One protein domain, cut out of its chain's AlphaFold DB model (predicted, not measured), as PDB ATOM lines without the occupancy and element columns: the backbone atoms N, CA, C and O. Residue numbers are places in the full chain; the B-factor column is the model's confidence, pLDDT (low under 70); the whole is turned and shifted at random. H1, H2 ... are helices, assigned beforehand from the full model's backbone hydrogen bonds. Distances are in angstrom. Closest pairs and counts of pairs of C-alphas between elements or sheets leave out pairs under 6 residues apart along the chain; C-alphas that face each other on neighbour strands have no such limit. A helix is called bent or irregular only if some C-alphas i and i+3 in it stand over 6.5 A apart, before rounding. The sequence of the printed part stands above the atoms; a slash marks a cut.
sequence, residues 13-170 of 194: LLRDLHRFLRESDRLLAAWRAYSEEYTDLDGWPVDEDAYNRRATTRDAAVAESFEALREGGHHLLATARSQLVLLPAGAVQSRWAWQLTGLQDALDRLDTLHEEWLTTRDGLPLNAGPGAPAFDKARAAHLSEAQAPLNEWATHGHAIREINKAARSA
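What this domain is: This is residues 13 to 170 of the 194 residues of an uncharacterized protein of Streptomyces sp. UH6 (UniProt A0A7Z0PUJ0). H1 and H2a, side by side, cross H4, which packs along H3; H2b and H5 pack on each other and on H3. Find 158 residues with five named helices, H1 to H5 in order, and no named strand: all helix. The flat whole spans 55 by 43 by 22 A and is only just loose, with a radius of gyration of the C-alphas of 18.3 A.

How they stand to each other: Start at H1, residues 13 to 38; it touches H2a, residues 48 to 71, as a hairpin, closest at the C-alphas of Phe 20 and Ser 65, 5.5 A. H2, residues 48 to 86, and H4, residues 133 to 156, each assigned as one helix by hydrogen bonds, are bent: C-alphas 71 and 74 are 7.4 A apart, 145 and 148 6.8 A. H2a is irregular, C-alphas 68 and 71 being 6.9 A apart, with 17 of 20 O i to N i+4 pairs within hydrogen-bond range. H3, residues 95 to 122, touches H4b, residues 148 to 156, closest at the C-alphas of Ala 106 and Pro 149, 4.5 A.

Where its parts are: Find C-alpha 13 at (163.342, 207.072, 89.130); H5, residues 158 to 170, ends at C-alpha 170, (142.272, 210.184, 88.647).

The domain as a whole: The printed part has no cut and no long link; no printed residue is under 70.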
ATOM      1  N   LEU A  13     163.056 205.680  89.479       94.81
ATOM      2  CA  LEU A  13     163.342 207.072  89.130       94.81
ATOM      3  C   LEU A  13     162.606 208.081  90.023       94.81
ATOM      4  O   LEU A  13     163.187 209.064  90.471       94.81
ATOM      5  N   LEU A  14     161.341 207.823  90.372       95.69
ATOM      6  CA  LEU A  14     160.614 208.663  91.334       95.69
ATOM      7  C   LEU A  14     161.214 208.628  92.752       95.69
ATOM      8  O   LEU A  14     161.067 209.603  93.495       95.69
ATOM      9  N   ARG A  15     161.853 207.520  93.157       95.25
ATOM     10  CA  ARG A  15     162.589 207.445  94.431       95.25
ATOM     11  C   ARG A  15     163.900 208.214  94.353       95.25
ATOM     12  O   ARG A  15     164.215 208.899  95.322       95.25
ATOM     13  N   ASP A  16     164.614 208.133  93.237       96.00
ATOM     14  CA  ASP A  16     165.864 208.868  93.034       96.00
ATOM     15  C   ASP A  16     165.600 210.378  92.991       96.00
ATOM     16  O   ASP A  16     166.235 211.123  93.733       96.00
ATOM     17  N   LEU A  17     164.540 210.816  92.300       97.50
ATOM     18  CA  LEU A  17     164.044 212.195  92.373       97.50
ATOM     19  C   LEU A  17     163.721 212.610  93.813       97.50
ATOM     20  O   LEU A  17     164.095 213.691  94.255       97.50
ATOM     21  N   HIS A  18     163.016 211.766  94.572       96.25
ATOM     22  CA  HIS A  18     162.695 212.092  95.961       96.25
ATOM     23  C   HIS A  18     163.947 212.205  96.841       96.25
ATOM     24  O   HIS A  18     163.999 213.082  97.705       96.25
ATOM     25  N   ARG A  19     164.940 211.336  96.623       96.31
ATOM     26  CA  ARG A  19     166.226 211.381  97.319       96.31
ATOM     27  C   ARG A  19     166.969 212.671  96.992       96.31
ATOM     28  O   ARG A  19     167.346 213.359  97.932       96.31
ATOM     29  N   PHE A  20     167.100 213.006  95.709       97.25
ATOM     30  CA  PHE A  20     167.715 214.247  95.245       97.25
ATOM     31  C   PHE A  20     167.059 215.470  95.896       97.25
ATOM     32  O   PHE A  20     167.737 216.245  96.556       97.25
ATOM     33  N   LEU A  21     165.729 215.602  95.814       97.56
ATOM     34  CA  LEU A  21     165.018 216.753  96.391       97.56
ATOM     35  C   LEU A  21     165.259 216.897  97.900       97.56
ATOM     36  O   LEU A  21     165.431 218.006  98.395       97.56
ATOM     37  N   ARG A  22     165.279 215.779  98.637       97.31
ATOM     38  CA  ARG A  22     165.532 215.793 100.084       97.31
ATOM     39  C   ARG A  22     166.978 216.167 100.407       97.31
ATOM     40  O   ARG A  22     167.212 216.887 101.372       97.31
ATOM     41  N   GLU A  23     167.932 215.637  99.649       96.69
ATOM     42  CA  GLU A  23     169.351 215.904  99.877       96.69
ATOM     43  C   GLU A  23     169.698 217.352  99.524       96.69
ATOM     44  O   GLU A  23     170.300 218.047 100.336       96.69
ATOM     45  N   SER A  24     169.214 217.845  98.384       95.38
ATOM     46  CA  SER A  24     169.375 219.239  97.970       95.38
ATOM     47  C   SER A  24     168.777 220.210  98.985       95.38
ATOM     48  O   SER A  24     169.446 221.165  99.368       95.38
ATOM     49  N   ASP A  25     167.567 219.956  99.496       95.94
ATOM     50  CA  ASP A  25     166.968 220.805 100.537       95.94
ATOM     51  C   ASP A  25     167.823 220.835 101.815       95.94
ATOM     52  O   ASP A  25     168.118 221.905 102.347       95.94
ATOM     53  N   ARG A  26     168.315 219.671 102.260       96.69
ATOM     54  CA  ARG A  26     169.210 219.569 103.419       96.69
ATOM     55  C   ARG A  26     170.516 220.340 103.205       96.69
ATOM     56  O   ARG A  26     170.933 221.076 104.099       96.69
ATOM     57  N   LEU A  27     171.166 220.158 102.057       95.00
ATOM     58  CA  LEU A  27     172.434 220.809 101.722       95.00
ATOM     59  C   LEU A  27     172.267 222.329 101.613       95.00
ATOM     60  O   LEU A  27     173.074 223.076 102.165       95.00
ATOM     61  N   LEU A  28     171.197 222.795 100.964       92.50
ATOM     62  CA  LEU A  28     170.896 224.220 100.817       92.50
ATOM     63  C   LEU A  28     170.480 224.861 102.147       92.50
ATOM     64  O   LEU A  28     170.845 226.002 102.411       92.50
ATOM     65  N   ALA A  29     169.762 224.143 103.013       95.00
ATOM     66  CA  ALA A  29     169.456 224.609 104.364       95.00
ATOM     67  C   ALA A  29     170.719 224.729 105.230       95.00
ATOM     68  O   ALA A  29     170.914 225.753 105.883       95.00
ATOM     69  N   ALA A  30     171.605 223.730 105.191       95.12
ATOM     70  CA  ALA A  30     172.890 223.786 105.885       95.12
ATOM     71  C   ALA A  30     173.774 224.927 105.358       95.12
ATOM     72  O   ALA A  30     174.448 225.598 106.137       95.12
ATOM     73  N   TRP A  31     173.745 225.170 104.045       94.31
ATOM     74  CA  TRP A  31     174.433 226.302 103.440       94.31
ATOM     75  C   TRP A  31     173.873 227.646 103.903       94.31
ATOM     76  O   TRP A  31     174.659 228.519 104.239       94.31
ATOM     77  N   ARG A  32     172.546 227.819 103.952       93.62
ATOM     78  CA  ARG A  32     171.923 229.062 104.439       93.62
ATOM     79  C   ARG A  32     172.352 229.385 105.870       93.62
ATOM     80  O   ARG A  32     172.829 230.485 106.105       93.62
ATOM     81  N   ALA A  33     172.292 228.405 106.772       95.00
ATOM     82  CA  ALA A  33     172.734 228.587 108.156       95.00
ATOM     83  C   ALA A  33     174.226 228.956 108.254       95.00
ATOM     84  O   ALA A  33     174.593 229.864 108.989       95.00
ATOM     85  N   TYR A  34     175.085 228.283 107.477       94.38
ATOM     86  CA  TYR A  34     176.505 228.631 107.408       94.38
ATOM     87  C   TYR A  34     176.716 230.039 106.836       94.38
ATOM     88  O   TYR A  34     177.499 230.811 107.369       94.38
ATOM     89  N   SER A  35     176.016 230.390 105.761       93.25
ATOM     90  CA  SER A  35     176.136 231.706 105.146       93.25
ATOM     91  C   SER A  35     175.772 232.806 106.135       93.25
ATOM     92  O   SER A  35     176.545 233.736 106.276       93.25
ATOM     93  N   GLU A  36     174.658 232.672 106.856       93.44
ATOM     94  CA  GLU A  36     174.210 233.653 107.854       93.44
ATOM     95  C   GLU A  36     175.225 233.868 108.988       93.44
ATOM     96  O   GLU A  36     175.374 234.984 109.474       93.44
ATOM     97  N   GLU A  37     175.931 232.816 109.409       94.75
ATOM     98  CA  GLU A  37     176.935 232.893 110.479       94.75
ATOM     99  C   GLU A  37     178.276 233.472 110.000       94.75
ATOM    100  O   GLU A  37     178.987 234.115 110.772       94.75
ATOM    101  N   TYR A  38     178.636 233.241 108.734       94.06
ATOM    102  CA  TYR A  38     179.962 233.548 108.188       94.06
ATOM    103  C   TYR A  38     179.965 234.692 107.160       94.06
ATOM    104  O   TYR A  38     180.973 234.892 106.474       94.06
ATOM    105  N   THR A  39     178.880 235.465 107.076       95.06
ATOM    106  CA  THR A  39     178.823 236.747 106.360       95.06
ATOM    107  C   THR A  39     178.584 237.909 107.321       95.06
ATOM    108  O   THR A  39     177.922 237.748 108.344       95.06
ATOM    109  N   ASP A  40     179.108 239.085 106.995       91.44
ATOM    110  CA  ASP A  40     178.839 240.317 107.733       91.44
ATOM    111  C   ASP A  40     177.429 240.881 107.453       91.44
ATOM    112  O   ASP A  40     176.618 240.285 106.741       91.44
ATOM    113  N   LEU A  41     177.116 242.042 108.043       91.19
ATOM    114  CA  LEU A  41     175.811 242.702 107.892       91.19
ATOM    115  C   LEU A  41     175.501 243.130 106.450       91.19
ATOM    116  O   LEU A  41     174.332 243.317 106.115       91.19
ATOM    117  N   ASP A  42     176.530 243.271 105.617       91.62
ATOM    118  CA  ASP A  42     176.418 243.625 104.206       91.62
ATOM    119  C   ASP A  42     176.362 242.367 103.310       91.62
ATOM    120  O   ASP A  42     176.218 242.472 102.090       91.62
ATOM    121  N   GLY A  43     176.421 241.170 103.909       88.81
ATOM    122  CA  GLY A  43     176.387 239.885 103.216       88.81
ATOM    123  C   GLY A  43     177.737 239.458 102.639       88.81
ATOM    124  O   GLY A  43     177.785 238.497 101.866       88.81
ATOM    125  N   TRP A  44     178.831 240.135 102.998       93.00
ATOM    126  CA  TRP A  44     180.170 239.762 102.555       93.00
ATOM    127  C   TRP A  44     180.748 238.657 103.436       93.00
ATOM    128  O   TRP A  44     180.631 238.725 104.661       93.00
ATOM    129  N   PRO A  45     181.394 237.633 102.856       95.00
ATOM    130  CA  PRO A  45     182.066 236.609 103.641       95.00
ATOM    131  C   PRO A  45     183.140 237.198 104.560       95.00
ATOM    132  O   PRO A  45     183.989 237.967 104.115       95.00
ATOM    133  N   VAL A  46     183.156 236.769 105.824       92.88
ATOM    134  CA  VAL A  46     184.207 237.150 106.789       92.88
ATOM    135  C   VAL A  46     185.575 236.581 106.375       92.88
ATOM    136  O   VAL A  46     186.609 237.207 106.600       92.88
ATOM    137  N   ASP A  47     185.575 235.400 105.752       94.75
ATOM    138  CA  ASP A  47     186.727 234.763 105.102       94.75
ATOM    139  C   ASP A  47     186.280 234.254 103.725       94.75
ATOM    140  O   ASP A  47     185.578 233.244 103.613       94.75
ATOM    141  N   GLU A  48     186.671 234.980 102.677       92.94
ATOM    142  CA  GLU A  48     186.290 234.693 101.294       92.94
ATOM    143  C   GLU A  48     186.790 233.319 100.823       92.94
ATOM    144  O   GLU A  48     186.043 232.559 100.198       92.94
ATOM    145  N   ASP A  49     188.018 232.944 101.177       90.81
ATOM    146  CA  ASP A  49     188.615 231.677 100.760       90.81
ATOM    147  C   ASP A  49     187.908 230.484 101.410       90.81
ATOM    148  O   ASP A  49     187.599 229.485 100.749       90.81
ATOM    149  N   ALA A  50     187.639 230.556 102.717       92.81
ATOM    150  CA  ALA A  50     186.909 229.510 103.427       92.81
ATOM    151  C   ALA A  50     185.467 229.383 102.922       92.81
ATOM    152  O   ALA A  50     184.988 228.261 102.708       92.81
ATOM    153  N   TYR A  51     184.811 230.515 102.677       92.31
ATOM    154  CA  TYR A  51     183.454 230.564 102.153       92.31
ATOM    155  C   TYR A  51     183.366 229.938 100.755       92.31
ATOM    156  O   TYR A  51     182.557 229.033 100.537       92.31
ATOM    157  N   ASN A  52     184.264 230.316  99.840       89.62
ATOM    158  CA  ASN A  52     184.310 229.791  98.473       89.62
ATOM    159  C   ASN A  52     184.624 228.287  98.426       89.62
ATOM    160  O   ASN A  52     183.993 227.539  97.669       89.62
ATOM    161  N   ARG A  53     185.539 227.796  99.277       89.81
ATOM    162  CA  ARG A  53     185.794 226.346  99.406       89.81
ATOM    163  C   ARG A  53     184.541 225.590  99.845       89.81
ATOM    164  O   ARG A  53     184.252 224.503  99.334       89.81
ATOM    165  N   ARG A  54     183.778 226.154 100.783       92.00
ATOM    166  CA  ARG A  54     182.565 225.515 101.302       92.00
ATOM    167  C   ARG A  54     181.400 225.599 100.316       92.00
ATOM    168  O   ARG A  54     180.680 224.611 100.183       92.00
ATOM    169  N   ALA A  55     181.282 226.697  99.567       90.94
ATOM    170  CA  ALA A  55     180.350 226.828  98.446       90.94
ATOM    171  C   ALA A  55     180.619 225.751  97.384       90.94
ATOM    172  O   ALA A  55     179.724 224.982  97.042       90.94
ATOM    173  N   THR A  56     181.882 225.597  96.975       90.19
ATOM    174  CA  THR A  56     182.303 224.562  96.013       90.19
ATOM    175  C   THR A  56     181.982 223.153  96.520       90.19
ATOM    176  O   THR A  56     181.516 222.301  95.764       90.19
ATOM    177  N   THR A  57     182.192 222.895  97.816       91.81
ATOM    178  CA  THR A  57     181.868 221.598  98.442       91.81
ATOM    179  C   THR A  57     180.365 221.314  98.419       91.81
ATOM    180  O   THR A  57     179.956 220.198  98.101       91.81
ATOM    181  N   ARG A  58     179.532 222.317  98.723       93.88
ATOM    182  CA  ARG A  58     178.069 222.220  98.615       93.88
ATOM    183  C   ARG A  58     177.656 221.910  97.178       93.88
ATOM    184  O   ARG A  58     176.869 220.992  96.974       93.88
ATOM    185  N   ASP A  59     178.184 222.647  96.207       92.69
ATOM    186  CA  ASP A  59     177.811 222.486  94.797       92.69
ATOM    187  C   ASP A  59     178.198 221.108  94.267       92.69
ATOM    188  O   ASP A  59     177.389 220.452  93.613       92.69
ATOM    189  N   ALA A  60     179.380 220.613  94.644       93.56
ATOM    190  CA  ALA A  60     179.798 219.248  94.349       93.56
ATOM    191  C   ALA A  60     178.825 218.206  94.922       93.56
ATOM    192  O   ALA A  60     178.461 217.268  94.216       93.56
ATOM    193  N   ALA A  61     178.384 218.375  96.173       94.88
ATOM    194  CA  ALA A  61     177.458 217.445  96.820       94.88
ATOM    195  C   ALA A  61     176.057 217.468  96.182       94.88
ATOM    196  O   ALA A  61     175.435 216.419  96.012       94.88
ATOM    197  N   VAL A  62     175.563 218.649  95.788       95.25
ATOM    198  CA  VAL A  62     174.289 218.770  95.061       95.25
ATOM    199  C   VAL A  62     174.399 218.099  93.693       95.25
ATOM    200  O   VAL A  62     173.530 217.293  93.353       95.25
ATOM    201  N   ALA A  63     175.470 218.365  92.942       95.31
ATOM    202  CA  ALA A  63     175.713 217.747  91.639       95.31
ATOM    203  C   ALA A  63     175.794 216.213  91.741       95.31
ATOM    204  O   ALA A  63     175.091 215.510  91.020       95.31
ATOM    205  N   GLU A  64     176.556 215.685  92.703       94.06
ATOM    206  CA  GLU A  64     176.663 214.241  92.950       94.06
ATOM    207  C   GLU A  64     175.300 213.608  93.271       94.06
ATOM    208  O   GLU A  64     174.970 212.533  92.769       94.06
ATOM    209  N   SER A  65     174.463 214.292  94.056       94.81
ATOM    210  CA  SER A  65     173.118 213.800  94.373       94.81
ATOM    211  C   SER A  65     172.179 213.765  93.157       94.81
ATOM    212  O   SER A  65     171.202 213.007  93.162       94.81
ATOM    213  N   PHE A  66     172.469 214.556  92.117       96.00
ATOM    214  CA  PHE A  66     171.707 214.611  90.872       96.00
ATOM    215  C   PHE A  66     172.115 213.528  89.862       96.00
ATOM    216  O   PHE A  66     171.286 213.133  89.044       96.00
ATOM    217  N   GLU A  67     173.334 212.984  89.920       92.19
ATOM    218  CA  GLU A  67     173.817 212.011  88.920       92.19
ATOM    219  C   GLU A  67     172.915 210.776  88.792       92.19
ATOM    220  O   GLU A  67     172.607 210.336  87.687       92.19
ATOM    221  N   ALA A  68     172.392 210.266  89.912       88.12
ATOM    222  CA  ALA A  68     171.457 209.135  89.902       88.12
ATOM    223  C   ALA A  68     170.116 209.455  89.208       88.12
ATOM    224  O   ALA A  68     169.394 208.548  88.796       88.12
ATOM    225  N   LEU A  69     169.758 210.736  89.112       92.81
ATOM    226  CA  LEU A  69     168.544 211.218  88.462       92.81
ATOM    227  C   LEU A  69     168.771 211.538  86.979       92.81
ATOM    228  O   LEU A  69     167.837 211.377  86.194       92.81
ATOM    229  N   ARG A  70     169.982 211.963  86.594       91.69
ATOM    230  CA  ARG A  70     170.306 212.498  85.264       91.69
ATOM    231  C   ARG A  70     169.889 211.566  84.127       91.69
ATOM    232  O   ARG A  70     169.086 211.958  83.284       91.69
ATOM    233  N   GLU A  71     170.317 210.303  84.169       88.56
ATOM    234  CA  GLU A  71     169.998 209.305  83.130       88.56
ATOM    235  C   GLU A  71     168.485 209.076  82.950       88.56
ATOM    236  O   GLU A  71     168.011 208.764  81.857       88.56
ATOM    237  N   GLY A  72     167.698 209.240  84.018       93.44
ATOM    238  CA  GLY A  72     166.247 209.045  84.004       93.44
ATOM    239  C   GLY A  72     165.418 210.327  83.941       93.44
ATOM    240  O   GLY A  72     164.186 210.244  83.879       93.44
ATOM    241  N   GLY A  73     166.052 211.501  83.959       95.75
ATOM    242  CA  GLY A  73     165.382 212.800  84.041       95.75
ATOM    243  C   GLY A  73     164.432 213.034  82.868       95.75
ATOM    244  O   GLY A  73     163.255 213.346  83.071       95.75
ATOM    245  N   HIS A  74     164.897 212.761  81.646       96.94
ATOM    246  CA  HIS A  74     164.091 212.875  80.424       96.94
ATOM    247  C   HIS A  74     162.866 211.961  80.452       96.94
ATOM    248  O   HIS A  74     161.763 212.370  80.084       96.94
ATOM    249  N   HIS A  75     163.022 210.731  80.949       96.06
ATOM    250  CA  HIS A  75     161.906 209.793  81.079       96.06
ATOM    251  C   HIS A  75     160.855 210.279  82.087       96.06
ATOM    252  O   HIS A  75     159.650 210.179  81.829       96.06
ATOM    253  N   LEU A  76     161.295 210.823  83.226       97.06
ATOM    254  CA  LEU A  76     160.402 211.404  84.227       97.06
ATOM    255  C   LEU A  76     159.615 212.590  83.661       97.06
ATOM    256  O   LEU A  76     158.399 212.650  83.853       97.06
ATOM    257  N   LEU A  77     160.283 213.490  82.935       97.88
ATOM    258  CA  LEU A  77     159.649 214.646  82.299       97.88
ATOM    259  C   LEU A  77     158.653 214.230  81.218       97.88
ATOM    260  O   LEU A  77     157.512 214.694  81.228       97.88
ATOM    261  N   ALA A  78     159.037 213.312  80.330       97.00
ATOM    262  CA  ALA A  78     158.148 212.790  79.296       97.00
ATOM    263  C   ALA A  78     156.891 212.157  79.913       97.00
ATOM    264  O   ALA A  78     155.767 212.471  79.515       97.00
ATOM    265  N   THR A  79     157.069 211.339  80.954       96.44
ATOM    266  CA  THR A  79     155.953 210.700  81.660       96.44
ATOM    267  C   THR A  79     155.058 211.729  82.349       96.44
ATOM    268  O   THR A  79     153.835 211.637  82.242       96.44
ATOM    269  N   ALA A  80     155.632 212.728  83.027       97.31
ATOM    270  CA  ALA A  80     154.867 213.789  83.680       97.31
ATOM    271  C   ALA A  80     154.061 214.616  82.667       97.31
ATOM    272  O   ALA A  80     152.889 214.893  82.908       97.31
ATOM    273  N   ARG A  81     154.631 214.942  81.501       97.38
ATOM    274  CA  ARG A  81     153.912 215.636  80.419       97.38
ATOM    275  C   ARG A  81     152.737 214.814  79.897       97.38
ATOM    276  O   ARG A  81     151.631 215.338  79.792       97.38
ATOM    277  N   SER A  82     152.937 213.522  79.631       96.25
ATOM    278  CA  SER A  82     151.841 212.638  79.209       96.25
ATOM    279  C   SER A  82     150.744 212.542  80.271       96.25
ATOM    280  O   SER A  82     149.562 212.593  79.945       96.25
ATOM    281  N   GLN A  83     151.123 212.440  81.546       95.81
ATOM    282  CA  GLN A  83     150.175 212.425  82.658       95.81
ATOM    283  C   GLN A  83     149.386 213.732  82.747       95.81
ATOM    284  O   GLN A  83     148.171 213.686  82.905       95.81
ATOM    285  N   LEU A  84     150.054 214.875  82.592       95.62
ATOM    286  CA  LEU A  84     149.438 216.195  82.636       95.62
ATOM    287  C   LEU A  84     148.350 216.366  81.564       95.62
ATOM    288  O   LEU A  84     147.272 216.859  81.878       95.62
ATOM    289  N   VAL A  85     148.602 215.910  80.333       94.94
ATOM    290  CA  VAL A  85     147.631 215.967  79.220       94.94
ATOM    291  C   VAL A  85     146.383 215.120  79.490       94.94
ATOM    292  O   VAL A  85     145.292 215.466  79.045       94.94
ATOM    293  N   LEU A  86     146.528 214.011  80.217       93.12
ATOM    294  CA  LEU A  86     145.438 213.074  80.503       93.12
ATOM    295  C   LEU A  86     144.627 213.439  81.755       93.12
ATOM    296  O   LEU A  86     143.630 212.776  82.054       93.12
ATOM    297  N   LEU A  87     145.048 214.455  82.512       93.56
ATOM    298  CA  LEU A  87     144.339 214.870  83.714       93.56
ATOM    299  C   LEU A  87     143.045 215.627  83.378       93.56
ATOM    300  O   LEU A  87     143.020 216.447  82.460       93.56
ATOM    301  N   PRO A  88     141.967 215.426  84.159       90.75
ATOM    302  CA  PRO A  88     140.792 216.287  84.086       90.75
ATOM    303  C   PRO A  88     141.168 217.747  84.361       90.75
ATOM    304  O   PRO A  88     141.957 218.011  85.268       90.75
ATOM    305  N   ALA A  89     140.547 218.698  83.657       87.19
ATOM    306  CA  ALA A  89     140.880 220.124  83.772       87.19
ATOM    307  C   ALA A  89     140.853 220.650  85.223       87.19
ATOM    308  O   ALA A  89     141.724 221.418  85.614       87.19
ATOM    309  N   GLY A  90     139.911 220.184  86.053       88.38
ATOM    310  CA  GLY A  90     139.816 220.572  87.468       88.38
ATOM    311  C   GLY A  90     140.903 219.991  88.385       88.38
ATOM    312  O   GLY A  90     141.000 220.398  89.538       88.38
ATOM    313  N   ALA A  91     141.707 219.041  87.901       89.81
ATOM    314  CA  ALA A  91     142.833 218.454  88.630       89.81
ATOM    315  C   ALA A  91     144.191 219.047  88.209       89.81
ATOM    316  O   ALA A  91     145.200 218.766  88.856       89.81
ATOM    317  N   VAL A  92     144.227 219.836  87.130       93.44
ATOM    318  CA  VAL A  92     145.444 220.463  86.608       93.44
ATOM    319  C   VAL A  92     145.739 221.748  87.373       93.44
ATOM    320  O   VAL A  92     144.889 222.629  87.482       93.44
ATOM    321  N   GLN A  93     146.970 221.888  87.864       95.00
ATOM    322  CA  GLN A  93     147.449 223.159  88.402       95.00
ATOM    323  C   GLN A  93     148.134 223.971  87.305       95.00
ATOM    324  O   GLN A  93     148.991 223.451  86.588       95.00
ATOM    325  N   SER A  94     147.812 225.265  87.214       92.56
ATOM    326  CA  SER A  94     148.366 226.175  86.197       92.56
ATOM    327  C   SER A  94     149.895 226.246  86.216       92.56
ATOM    328  O   SER A  94     150.512 226.472  85.176       92.56
ATOM    329  N   ARG A  95     150.519 226.005  87.379       96.81
ATOM    330  CA  ARG A  95     151.977 226.052  87.530       96.81
ATOM    331  C   ARG A  95     152.734 224.907  86.867       96.81
ATOM    332  O   ARG A  95     153.884 225.073  86.479       96.81
ATOM    333  N   TRP A  96     152.098 223.749  86.722       97.88
ATOM    334  CA  TRP A  96     152.797 222.536  86.308       97.88
ATOM    335  C   TRP A  96     153.368 222.632  84.896       97.88
ATOM    336  O   TRP A  96     154.455 222.124  84.654       97.88
ATOM    337  N   ALA A  97     152.674 223.305  83.975       96.25
ATOM    338  CA  ALA A  97     153.134 223.414  82.594       96.25
ATOM    339  C   ALA A  97     154.479 224.152  82.493       96.25
ATOM    340  O   ALA A  97     155.421 223.609  81.924       96.25
ATOM    341  N   TRP A  98     154.591 225.346  83.088       97.25
ATOM    342  CA  TRP A  98     155.836 226.115  83.027       97.25
ATOM    343  C   TRP A  98     156.953 225.472  83.856       97.25
ATOM    344  O   TRP A  98     158.100 225.497  83.424       97.25
ATOM    345  N   GLN A  99     156.627 224.819  84.979       98.19
ATOM    346  CA  GLN A  99     157.610 224.071  85.772       98.19
ATOM    347  C   GLN A  99     158.212 222.907  84.976       98.19
ATOM    348  O   GLN A  99     159.418 222.697  85.010       98.19
ATOM    349  N   LEU A 100     157.402 222.155  84.220       98.31
ATOM    350  CA  LEU A 100     157.919 221.083  83.361       98.31
ATOM    351  C   LEU A 100     158.743 221.600  82.176       98.31
ATOM    352  O   LEU A 100     159.567 220.851  81.652       98.31
ATOM    353  N   THR A 101     158.502 222.825  81.710       97.81
ATOM    354  CA  THR A 101     159.361 223.465  80.704       97.81
ATOM    355  C   THR A 101     160.699 223.854  81.321       97.81
ATOM    356  O   THR A 101     161.720 223.380  80.839       97.81
ATOM    357  N   GLY A 102     160.700 224.580  82.445       98.25
ATOM    358  CA  GLY A 102     161.936 224.984  83.130       98.25
ATOM    359  C   GLY A 102     162.823 223.798  83.524       98.25
ATOM    360  O   GLY A 102     164.029 223.819  83.296       98.25
ATOM    361  N   LEU A 103     162.228 222.701  84.007       98.50
ATOM    362  CA  LEU A 103     162.972 221.476  84.318       98.50
ATOM    363  C   LEU A 103     163.603 220.811  83.085       98.50
ATOM    364  O   LEU A 103     164.665 220.204  83.207       98.50
ATOM    365  N   GLN A 104     162.960 220.891  81.917       98.38
ATOM    366  CA  GLN A 104     163.541 220.372  80.678       98.38
ATOM    367  C   GLN A 104     164.714 221.228  80.233       98.38
ATOM    368  O   GLN A 104     165.784 220.679  80.009       98.38
ATOM    369  N   ASP A 105     164.534 222.547  80.179       98.38
ATOM    370  CA  ASP A 105     165.591 223.470  79.765       98.38
ATOM    371  C   ASP A 105     166.817 223.335  80.688       98.38
ATOM    372  O   ASP A 105     167.962 223.296  80.236       98.38
ATOM    373  N   ALA A 106     166.581 223.176  81.995       98.38
ATOM    374  CA  ALA A 106     167.635 222.914  82.966       98.38
ATOM    375  C   ALA A 106     168.321 221.556  82.757       98.38
ATOM    376  O   ALA A 106     169.539 221.472  82.899       98.38
ATOM    377  N   LEU A 107     167.575 220.496  82.421       98.31
ATOM    378  CA  LEU A 107     168.165 219.184  82.140       98.31
ATOM    379  C   LEU A 107     169.006 219.203  80.863       98.31
ATOM    380  O   LEU A 107     170.127 218.708  80.879       98.31
ATOM    381  N   ASP A 108     168.508 219.835  79.803       98.06
ATOM    382  CA  ASP A 108     169.230 219.980  78.537       98.06
ATOM    383  C   ASP A 108     170.545 220.755  78.748       98.06
ATOM    384  O   ASP A 108     171.597 220.396  78.202       98.06
ATOM    385  N   ARG A 109     170.525 221.789  79.606       98.00
ATOM    386  CA  ARG A 109     171.743 222.505  80.006       98.00
ATOM    387  C   ARG A 109     172.694 221.621  80.813       98.00
ATOM    388  O   ARG A 109     173.896 221.698  80.578       98.00
ATOM    389  N   LEU A 110     172.194 220.794  81.733       97.75
ATOM    390  CA  LEU A 110     173.027 219.872  82.518       97.75
ATOM    391  C   LEU A 110     173.676 218.795  81.653       97.75
ATOM    392  O   LEU A 110     174.851 218.498  81.854       97.75
ATOM    393  N   ASP A 111     172.958 218.255  80.671       96.88
ATOM    394  CA  ASP A 111     173.522 217.296  79.720       96.88
ATOM    395  C   ASP A 111     174.618 217.949  78.872       96.88
ATOM    396  O   ASP A 111     175.705 217.393  78.729       96.88
ATOM    397  N   THR A 112     174.388 219.176  78.397       97.44
ATOM    398  CA  THR A 112     175.408 219.949  77.671       97.44
ATOM    399  C   THR A 112     176.656 220.178  78.529       97.44
ATOM    400  O   THR A 112     177.770 219.889  78.098       97.44
ATOM    401  N   LEU A 113     176.472 220.638  79.771       96.88
ATOM    402  CA  LEU A 113     177.564 220.871  80.719       96.88
ATOM    403  C   LEU A 113     178.327 219.587  81.059       96.88
ATOM    404  O   LEU A 113     179.529 219.638  81.317       96.88
ATOM    405  N   HIS A 114     177.647 218.439  81.087       95.44
ATOM    406  CA  HIS A 114     178.283 217.148  81.318       95.44
ATOM    407  C   HIS A 114     179.226 216.778  80.168       95.44
ATOM    408  O   HIS A 114     180.374 216.416  80.415       95.44
ATOM    409  N   GLU A 115     178.785 216.924  78.919       96.44
ATOM    410  CA  GLU A 115     179.631 216.667  77.745       96.44
ATOM    411  C   GLU A 115     180.812 217.650  77.656       96.44
ATOM    412  O   GLU A 115     181.953 217.255  77.379       96.44
ATOM    413  N   GLU A 116     180.574 218.929  77.962       97.31
ATOM    414  CA  GLU A 116     181.623 219.953  78.073       97.31
ATOM    415  C   GLU A 116     182.644 219.592  79.163       97.31
ATOM    416  O   GLU A 116     183.855 219.736  78.962       97.31
ATOM    417  N   TRP A 117     182.180 219.066  80.301       95.62
ATOM    418  CA  TRP A 117     183.046 218.594  81.376       95.62
ATOM    419  C   TRP A 117     183.884 217.388  80.967       95.62
ATOM    420  O   TRP A 117     185.091 217.397  81.207       95.62
ATOM    421  N   LEU A 118     183.291 216.373  80.329       95.44
ATOM    422  CA  LEU A 118     184.034 215.208  79.838       95.44
ATOM    423  C   LEU A 118     185.125 215.637  78.851       95.44
ATOM    424  O   LEU A 118     186.282 215.257  79.016       95.44
ATOM    425  N   THR A 119     184.783 216.514  77.906       97.12
ATOM    426  CA  THR A 119     185.731 217.067  76.929       97.12
ATOM    427  C   THR A 119     186.860 217.841  77.612       97.12
ATOM    428  O   THR A 119     188.036 217.640  77.306       97.12
ATOM    429  N   THR A 120     186.520 218.708  78.569       95.88
ATOM    430  CA  THR A 120     187.499 219.507  79.318       95.88
ATOM    431  C   THR A 120     188.430 218.611  80.123       95.88
ATOM    432  O   THR A 120     189.645 218.794  80.082       95.88
ATOM    433  N   ARG A 121     187.872 217.624  80.830       94.56
ATOM    434  CA  ARG A 121     188.611 216.661  81.647       94.56
ATOM    435  C   ARG A 121     189.573 215.835  80.801       94.56
ATOM    436  O   ARG A 121     190.722 215.665  81.196       94.56
ATOM    437  N   ASP A 122     189.122 215.344  79.653       94.50
ATOM    438  CA  ASP A 122     189.926 214.497  78.768       94.50
ATOM    439  C   ASP A 122     191.030 215.299  78.044       94.50
ATOM    440  O   ASP A 122     192.038 214.733  77.625       94.50
ATOM    441  N   GLY A 123     190.879 216.626  77.946       94.19
ATOM    442  CA  GLY A 123     191.904 217.550  77.453       94.19
ATOM    443  C   GLY A 123     192.947 217.987  78.491       94.19
ATOM    444  O   GLY A 123     193.899 218.690  78.137       94.19
ATOM    445  N   LEU A 124     192.796 217.610  79.767       94.94
ATOM    446  CA  LEU A 124     193.768 217.952  80.807       94.94
ATOM    447  C   LEU A 124     195.079 217.159  80.644       94.94
ATOM    448  O   LEU A 124     195.085 216.048  80.109       94.94
ATOM    449  N   PRO A 125     196.215 217.689  81.143       93.31
ATOM    450  CA  PRO A 125     197.461 216.930  81.208       93.31
ATOM    451  C   PRO A 125     197.271 215.577  81.906       93.31
ATOM    452  O   PRO A 125     196.557 215.489  82.901       93.31
ATOM    453  N   LEU A 126     197.971 214.532  81.454       86.88
ATOM    454  CA  LEU A 126     197.821 213.164  81.987       86.88
ATOM    455  C   LEU A 126     198.066 213.044  83.505       86.88
ATOM    456  O   LEU A 126     197.576 212.115  84.139       86.88
ATOM    457  N   ASN A 127     198.831 213.965  84.094       89.19
ATOM    458  CA  ASN A 127     199.102 214.028  85.532       89.19
ATOM    459  C   ASN A 127     198.136 214.944  86.310       89.19
ATOM    460  O   ASN A 127     198.263 215.064  87.527       89.19
ATOM    461  N   ALA A 128     197.185 215.594  85.639       90.12
ATOM    462  CA  ALA A 128     196.196 216.478  86.242       90.12
ATOM    463  C   ALA A 128     194.928 215.703  86.636       90.12
ATOM    464  O   ALA A 128     193.850 215.910  86.083       90.12
ATOM    465  N   GLY A 129     195.076 214.786  87.594       90.56
ATOM    466  CA  GLY A 129     193.953 214.102  88.239       90.56
ATOM    467  C   GLY A 129     193.347 214.907  89.399       90.56
ATOM    468  O   GLY A 129     193.790 216.025  89.672       90.56
ATOM    469  N   PRO A 130     192.364 214.339  90.122       89.56
ATOM    470  CA  PRO A 130     191.807 214.947  91.331       89.56
ATOM    471  C   PRO A 130     192.893 215.407  92.316       89.56
ATOM    472  O   PRO A 130     193.812 214.646  92.618       89.56
ATOM    473  N   GLY A 131     192.786 216.645  92.811       87.12
ATOM    474  CA  GLY A 131     193.793 217.273  93.675       87.12
ATOM    475  C   GLY A 131     194.899 218.024  92.926       87.12
ATOM    476  O   GLY A 131     195.692 218.732  93.549       87.12
ATOM    477  N   ALA A 132     194.981 217.899  91.596       93.19
ATOM    478  CA  ALA A 132     195.839 218.757  90.793       93.19
ATOM    479  C   ALA A 132     195.164 220.125  90.570       93.19
ATOM    480  O   ALA A 132     193.989 220.161  90.193       93.19
ATOM    481  N   PRO A 133     195.899 221.254  90.659       92.12
ATOM    482  CA  PRO A 133     195.313 222.589  90.509       92.12
ATOM    483  C   PRO A 133     194.527 222.801  89.207       92.12
ATOM    484  O   PRO A 133     193.502 223.477  89.204       92.12
ATOM    485  N   ALA A 134     194.984 222.216  88.094       92.81
ATOM    486  CA  ALA A 134     194.296 222.319  86.806       92.81
ATOM    487  C   ALA A 134     192.952 221.569  86.798       92.81
ATOM    488  O   ALA A 134     191.966 222.094  86.284       92.81
ATOM    489  N   PHE A 135     192.905 220.381  87.408       93.94
ATOM    490  CA  PHE A 135     191.682 219.592  87.536       93.94
ATOM    491  C   PHE A 135     190.686 220.272  88.472       93.94
ATOM    492  O   PHE A 135     189.527 220.456  88.107       93.94
ATOM    493  N   ASP A 136     191.138 220.691  89.655       91.25
ATOM    494  CA  ASP A 136     190.271 221.299  90.665       91.25
ATOM    495  C   ASP A 136     189.691 222.631  90.174       91.25
ATOM    496  O   ASP A 136     188.506 222.895  90.371       91.25
ATOM    497  N   LYS A 137     190.484 223.435  89.449       90.88
ATOM    498  CA  LYS A 137     190.003 224.665  88.803       90.88
ATOM    499  C   LYS A 137     188.946 224.379  87.736       90.88
ATOM    500  O   LYS A 137     187.910 225.040  87.725       90.88
ATOM    501  N   ALA A 138     189.193 223.414  86.847       94.25
ATOM    502  CA  ALA A 138     188.229 223.038  85.813       94.25
ATOM    503  C   ALA A 138     186.928 222.499  86.429       94.25
ATOM    504  O   ALA A 138     185.835 222.879  86.013       94.25
ATOM    505  N   ARG A 139     187.039 221.675  87.477       94.00
ATOM    506  CA  ARG A 139     185.891 221.146  88.215       94.00
ATOM    507  C   ARG A 139     185.096 222.253  88.908       94.00
ATOM    508  O   ARG A 139     183.873 222.232  88.850       94.00
ATOM    509  N   ALA A 140     185.767 223.212  89.546       91.88
ATOM    510  CA  ALA A 140     185.109 224.344  90.196       91.88
ATOM    511  C   ALA A 140     184.337 225.212  89.188       91.88
ATOM    512  O   ALA A 140     183.198 225.585  89.458       91.88
ATOM    513  N   ALA A 141     184.916 225.472  88.009       92.81
ATOM    514  CA  ALA A 141     184.231 226.186  86.932       92.81
ATOM    515  C   ALA A 141     182.976 225.432  86.456       92.81
ATOM    516  O   ALA A 141     181.891 226.008  86.426       92.81
ATOM    517  N   HIS A 142     183.095 224.127  86.189       95.25
ATOM    518  CA  HIS A 142     181.955 223.294  85.798       95.25
ATOM    519  C   HIS A 142     180.831 223.294  86.850       95.25
ATOM    520  O   HIS A 142     179.663 223.483  86.511       95.25
ATOM    521  N   LEU A 143     181.171 223.127  88.133       94.50
ATOM    522  CA  LEU A 143     180.190 223.150  89.224       94.50
ATOM    523  C   LEU A 143     179.503 224.513  89.362       94.50
ATOM    524  O   LEU A 143     178.299 224.563  89.610       94.50
ATOM    525  N   SER A 144     180.247 225.605  89.168       92.69
ATOM    526  CA  SER A 144     179.689 226.957  89.175       92.69
ATOM    527  C   SER A 144     178.645 227.138  88.069       92.69
ATOM    528  O   SER A 144     177.558 227.648  88.337       92.69
ATOM    529  N   GLU A 145     178.913 226.654  86.854       95.19
ATOM    530  CA  GLU A 145     177.947 226.719  85.751       95.19
ATOM    531  C   GLU A 145     176.736 225.792  85.949       95.19
ATOM    532  O   GLU A 145     175.614 226.142  85.574       95.19
ATOM    533  N   ALA A 146     176.935 224.628  86.573       96.56
ATOM    534  CA  ALA A 146     175.863 223.680  86.875       96.56
ATOM    535  C   ALA A 146     174.934 224.148  88.009       96.56
ATOM    536  O   ALA A 146     173.824 223.633  88.147       96.56
ATOM    537  N   GLN A 147     175.346 225.135  88.811       94.19
ATOM    538  CA  GLN A 147     174.613 225.562  90.003       94.19
ATOM    539  C   GLN A 147     173.178 226.019  89.691       94.19
ATOM    540  O   GLN A 147     172.229 225.581  90.343       94.19
ATOM    541  N   ALA A 148     173.003 226.889  88.692       95.19
ATOM    542  CA  ALA A 148     171.693 227.420  88.320       95.19
ATOM    543  C   ALA A 148     170.707 226.326  87.855       95.19
ATOM    544  O   ALA A 148     169.621 226.233  88.438       95.19
ATOM    545  N   PRO A 149     171.042 225.454  86.882       97.31
ATOM    546  CA  PRO A 149     170.120 224.398  86.467       97.31
ATOM    547  C   PRO A 149     169.888 223.326  87.548       97.31
ATOM    548  O   PRO A 149     168.773 222.815  87.663       97.31
ATOM    549  N   LEU A 150     170.875 223.019  88.403       97.19
ATOM    550  CA  LEU A 150     170.653 222.145  89.568       97.19
ATOM    551  C   LEU A 150     169.651 222.759  90.556       97.19
ATOM    552  O   LEU A 150     168.797 222.051  91.097       97.19
ATOM    553  N   ASN A 151     169.721 224.076  90.773       95.25
ATOM    554  CA  ASN A 151     168.778 224.786  91.628       95.25
ATOM    555  C   ASN A 151     167.352 224.793  91.048       95.25
ATOM    556  O   ASN A 151     166.392 224.653  91.807       95.25
ATOM    557  N   GLU A 152     167.201 224.889  89.726       97.31
ATOM    558  CA  GLU A 152     165.904 224.752  89.046       97.31
ATOM    559  C   GLU A 152     165.276 223.378  89.338       97.31
ATOM    560  O   GLU A 152     164.120 223.280  89.764       97.31
ATOM    561  N   TRP A 153     166.067 222.307  89.226       97.94
ATOM    562  CA  TRP A 153     165.641 220.948  89.569       97.94
ATOM    563  C   TRP A 153     165.299 220.778  91.049       97.94
ATOM    564  O   TRP A 153     164.274 220.168  91.375       97.94
ATOM    565  N   ALA A 154     166.114 221.326  91.951       96.38
ATOM    566  CA  ALA A 154     165.853 221.287  93.389       96.38
ATOM    567  C   ALA A 154     164.561 222.038  93.755       96.38
ATOM    568  O   ALA A 154     163.785 221.578  94.594       96.38
ATOM    569  N   THR A 155     164.299 223.161  93.082       95.88
ATOM    570  CA  THR A 155     163.143 224.019  93.354       95.88
ATOM    571  C   THR A 155     161.866 223.443  92.760       95.88
ATOM    572  O   THR A 155     160.849 223.389  93.449       95.88
ATOM    573  N   HIS A 156     161.884 222.975  91.511       97.44
ATOM    574  CA  HIS A 156     160.670 222.634  90.763       97.44
ATOM    575  C   HIS A 156     160.438 221.136  90.552       97.44
ATOM    576  O   HIS A 156     159.325 220.739  90.199       97.44
ATOM    577  N   GLY A 157     161.407 220.268  90.861       96.94
ATOM    578  CA  GLY A 157     161.294 218.820  90.644       96.94
ATOM    579  C   GLY A 157     160.134 218.151  91.399       96.94
ATOM    580  O   GLY A 157     159.662 217.082  91.006       96.94
ATOM    581  N   HIS A 158     159.596 218.786  92.448       97.25
ATOM    582  CA  HIS A 158     158.396 218.309  93.141       97.25
ATOM    583  C   HIS A 158     157.161 218.235  92.224       97.25
ATOM    584  O   HIS A 158     156.324 217.350  92.427       97.25
ATOM    585  N   ALA A 159     157.075 219.074  91.185       97.88
ATOM    586  CA  ALA A 159     155.967 219.091  90.229       97.88
ATOM    587  C   ALA A 159     155.750 217.721  89.561       97.88
ATOM    588  O   ALA A 159     154.618 217.251  89.457       97.88
ATOM    589  N   ILE A 160     156.830 217.011  89.209       98.00
ATOM    590  CA  ILE A 160     156.770 215.660  88.621       98.00
ATOM    591  C   ILE A 160     156.030 214.690  89.558       98.00
ATOM    592  O   ILE A 160     155.199 213.888  89.123       98.00
ATOM    593  N   ARG A 161     156.292 214.770  90.869       96.38
ATOM    594  CA  ARG A 161     155.641 213.912  91.874       96.38
ATOM    595  C   ARG A 161     154.184 214.300  92.092       96.38
ATOM    596  O   ARG A 161     153.346 213.413  92.259       96.38
ATOM    597  N   GLU A 162     153.881 215.594  92.099       97.12
ATOM    598  CA  GLU A 162     152.512 216.100  92.228       97.12
ATOM    599  C   GLU A 162     151.632 215.628  91.068       97.12
ATOM    600  O   GLU A 162     150.564 215.059  91.305       97.12
ATOM    601  N   ILE A 163     152.123 215.762  89.833       97.38
ATOM    602  CA  ILE A 163     151.442 215.285  88.624       97.38
ATOM    603  C   ILE A 163     151.248 213.770  88.682       97.38
ATOM    604  O   ILE A 163     150.143 213.278  88.452       97.38
ATOM    605  N   ASN A 164     152.286 213.015  89.064       95.25
ATOM    606  CA  ASN A 164     152.176 211.564  89.193       95.25
ATOM    607  C   ASN A 164     151.107 211.152  90.213       95.25
ATOM    608  O   ASN A 164     150.317 210.241  89.957       95.25
ATOM    609  N   LYS A 165     151.052 211.837  91.361       94.81
ATOM    610  CA  LYS A 165     150.033 211.609  92.389       94.81
ATOM    611  C   LYS A 165     148.635 211.926  91.855       94.81
ATOM    612  O   LYS A 165     147.738 211.103  92.022       94.81
ATOM    613  N   ALA A 166     148.457 213.070  91.197       95.06
ATOM    614  CA  ALA A 166     147.180 213.466  90.611       95.06
ATOM    615  C   ALA A 166     146.694 212.446  89.569       95.06
ATOM    616  O   ALA A 166     145.543 212.012  89.626       95.06
ATOM    617  N   ALA A 167     147.584 211.988  88.683       93.38
ATOM    618  CA  ALA A 167     147.259 211.003  87.654       93.38
ATOM    619  C   ALA A 167     146.800 209.673  88.265       93.38
ATOM    620  O   ALA A 167     145.779 209.118  87.860       93.38
ATOM    621  N   ARG A 168     147.495 209.192  89.303       91.25
ATOM    622  CA  ARG A 168     147.108 207.964  90.017       91.25
ATOM    623  C   ARG A 168     145.754 208.087  90.717       91.25
ATOM    624  O   ARG A 168     144.983 207.124  90.718       91.25
ATOM    625  N   SER A 169     145.460 209.248  91.300       89.38
ATOM    626  CA  SER A 169     144.162 209.517  91.926       89.38
ATOM    627  C   SER A 169     143.031 209.542  90.897       89.38
ATOM    628  O   SER A 169     141.983 208.953  91.144       89.38
ATOM    629  N   ALA A 170     143.256 210.146  89.727       86.44
ATOM    630  CA  ALA A 170     142.272 210.184  88.647       86.44
ATOM    631  C   ALA A 170     141.931 208.778  88.121       86.44
ATOM    632  O   ALA A 170     140.762 208.470  87.905       86.44
TER     633      ALA A 170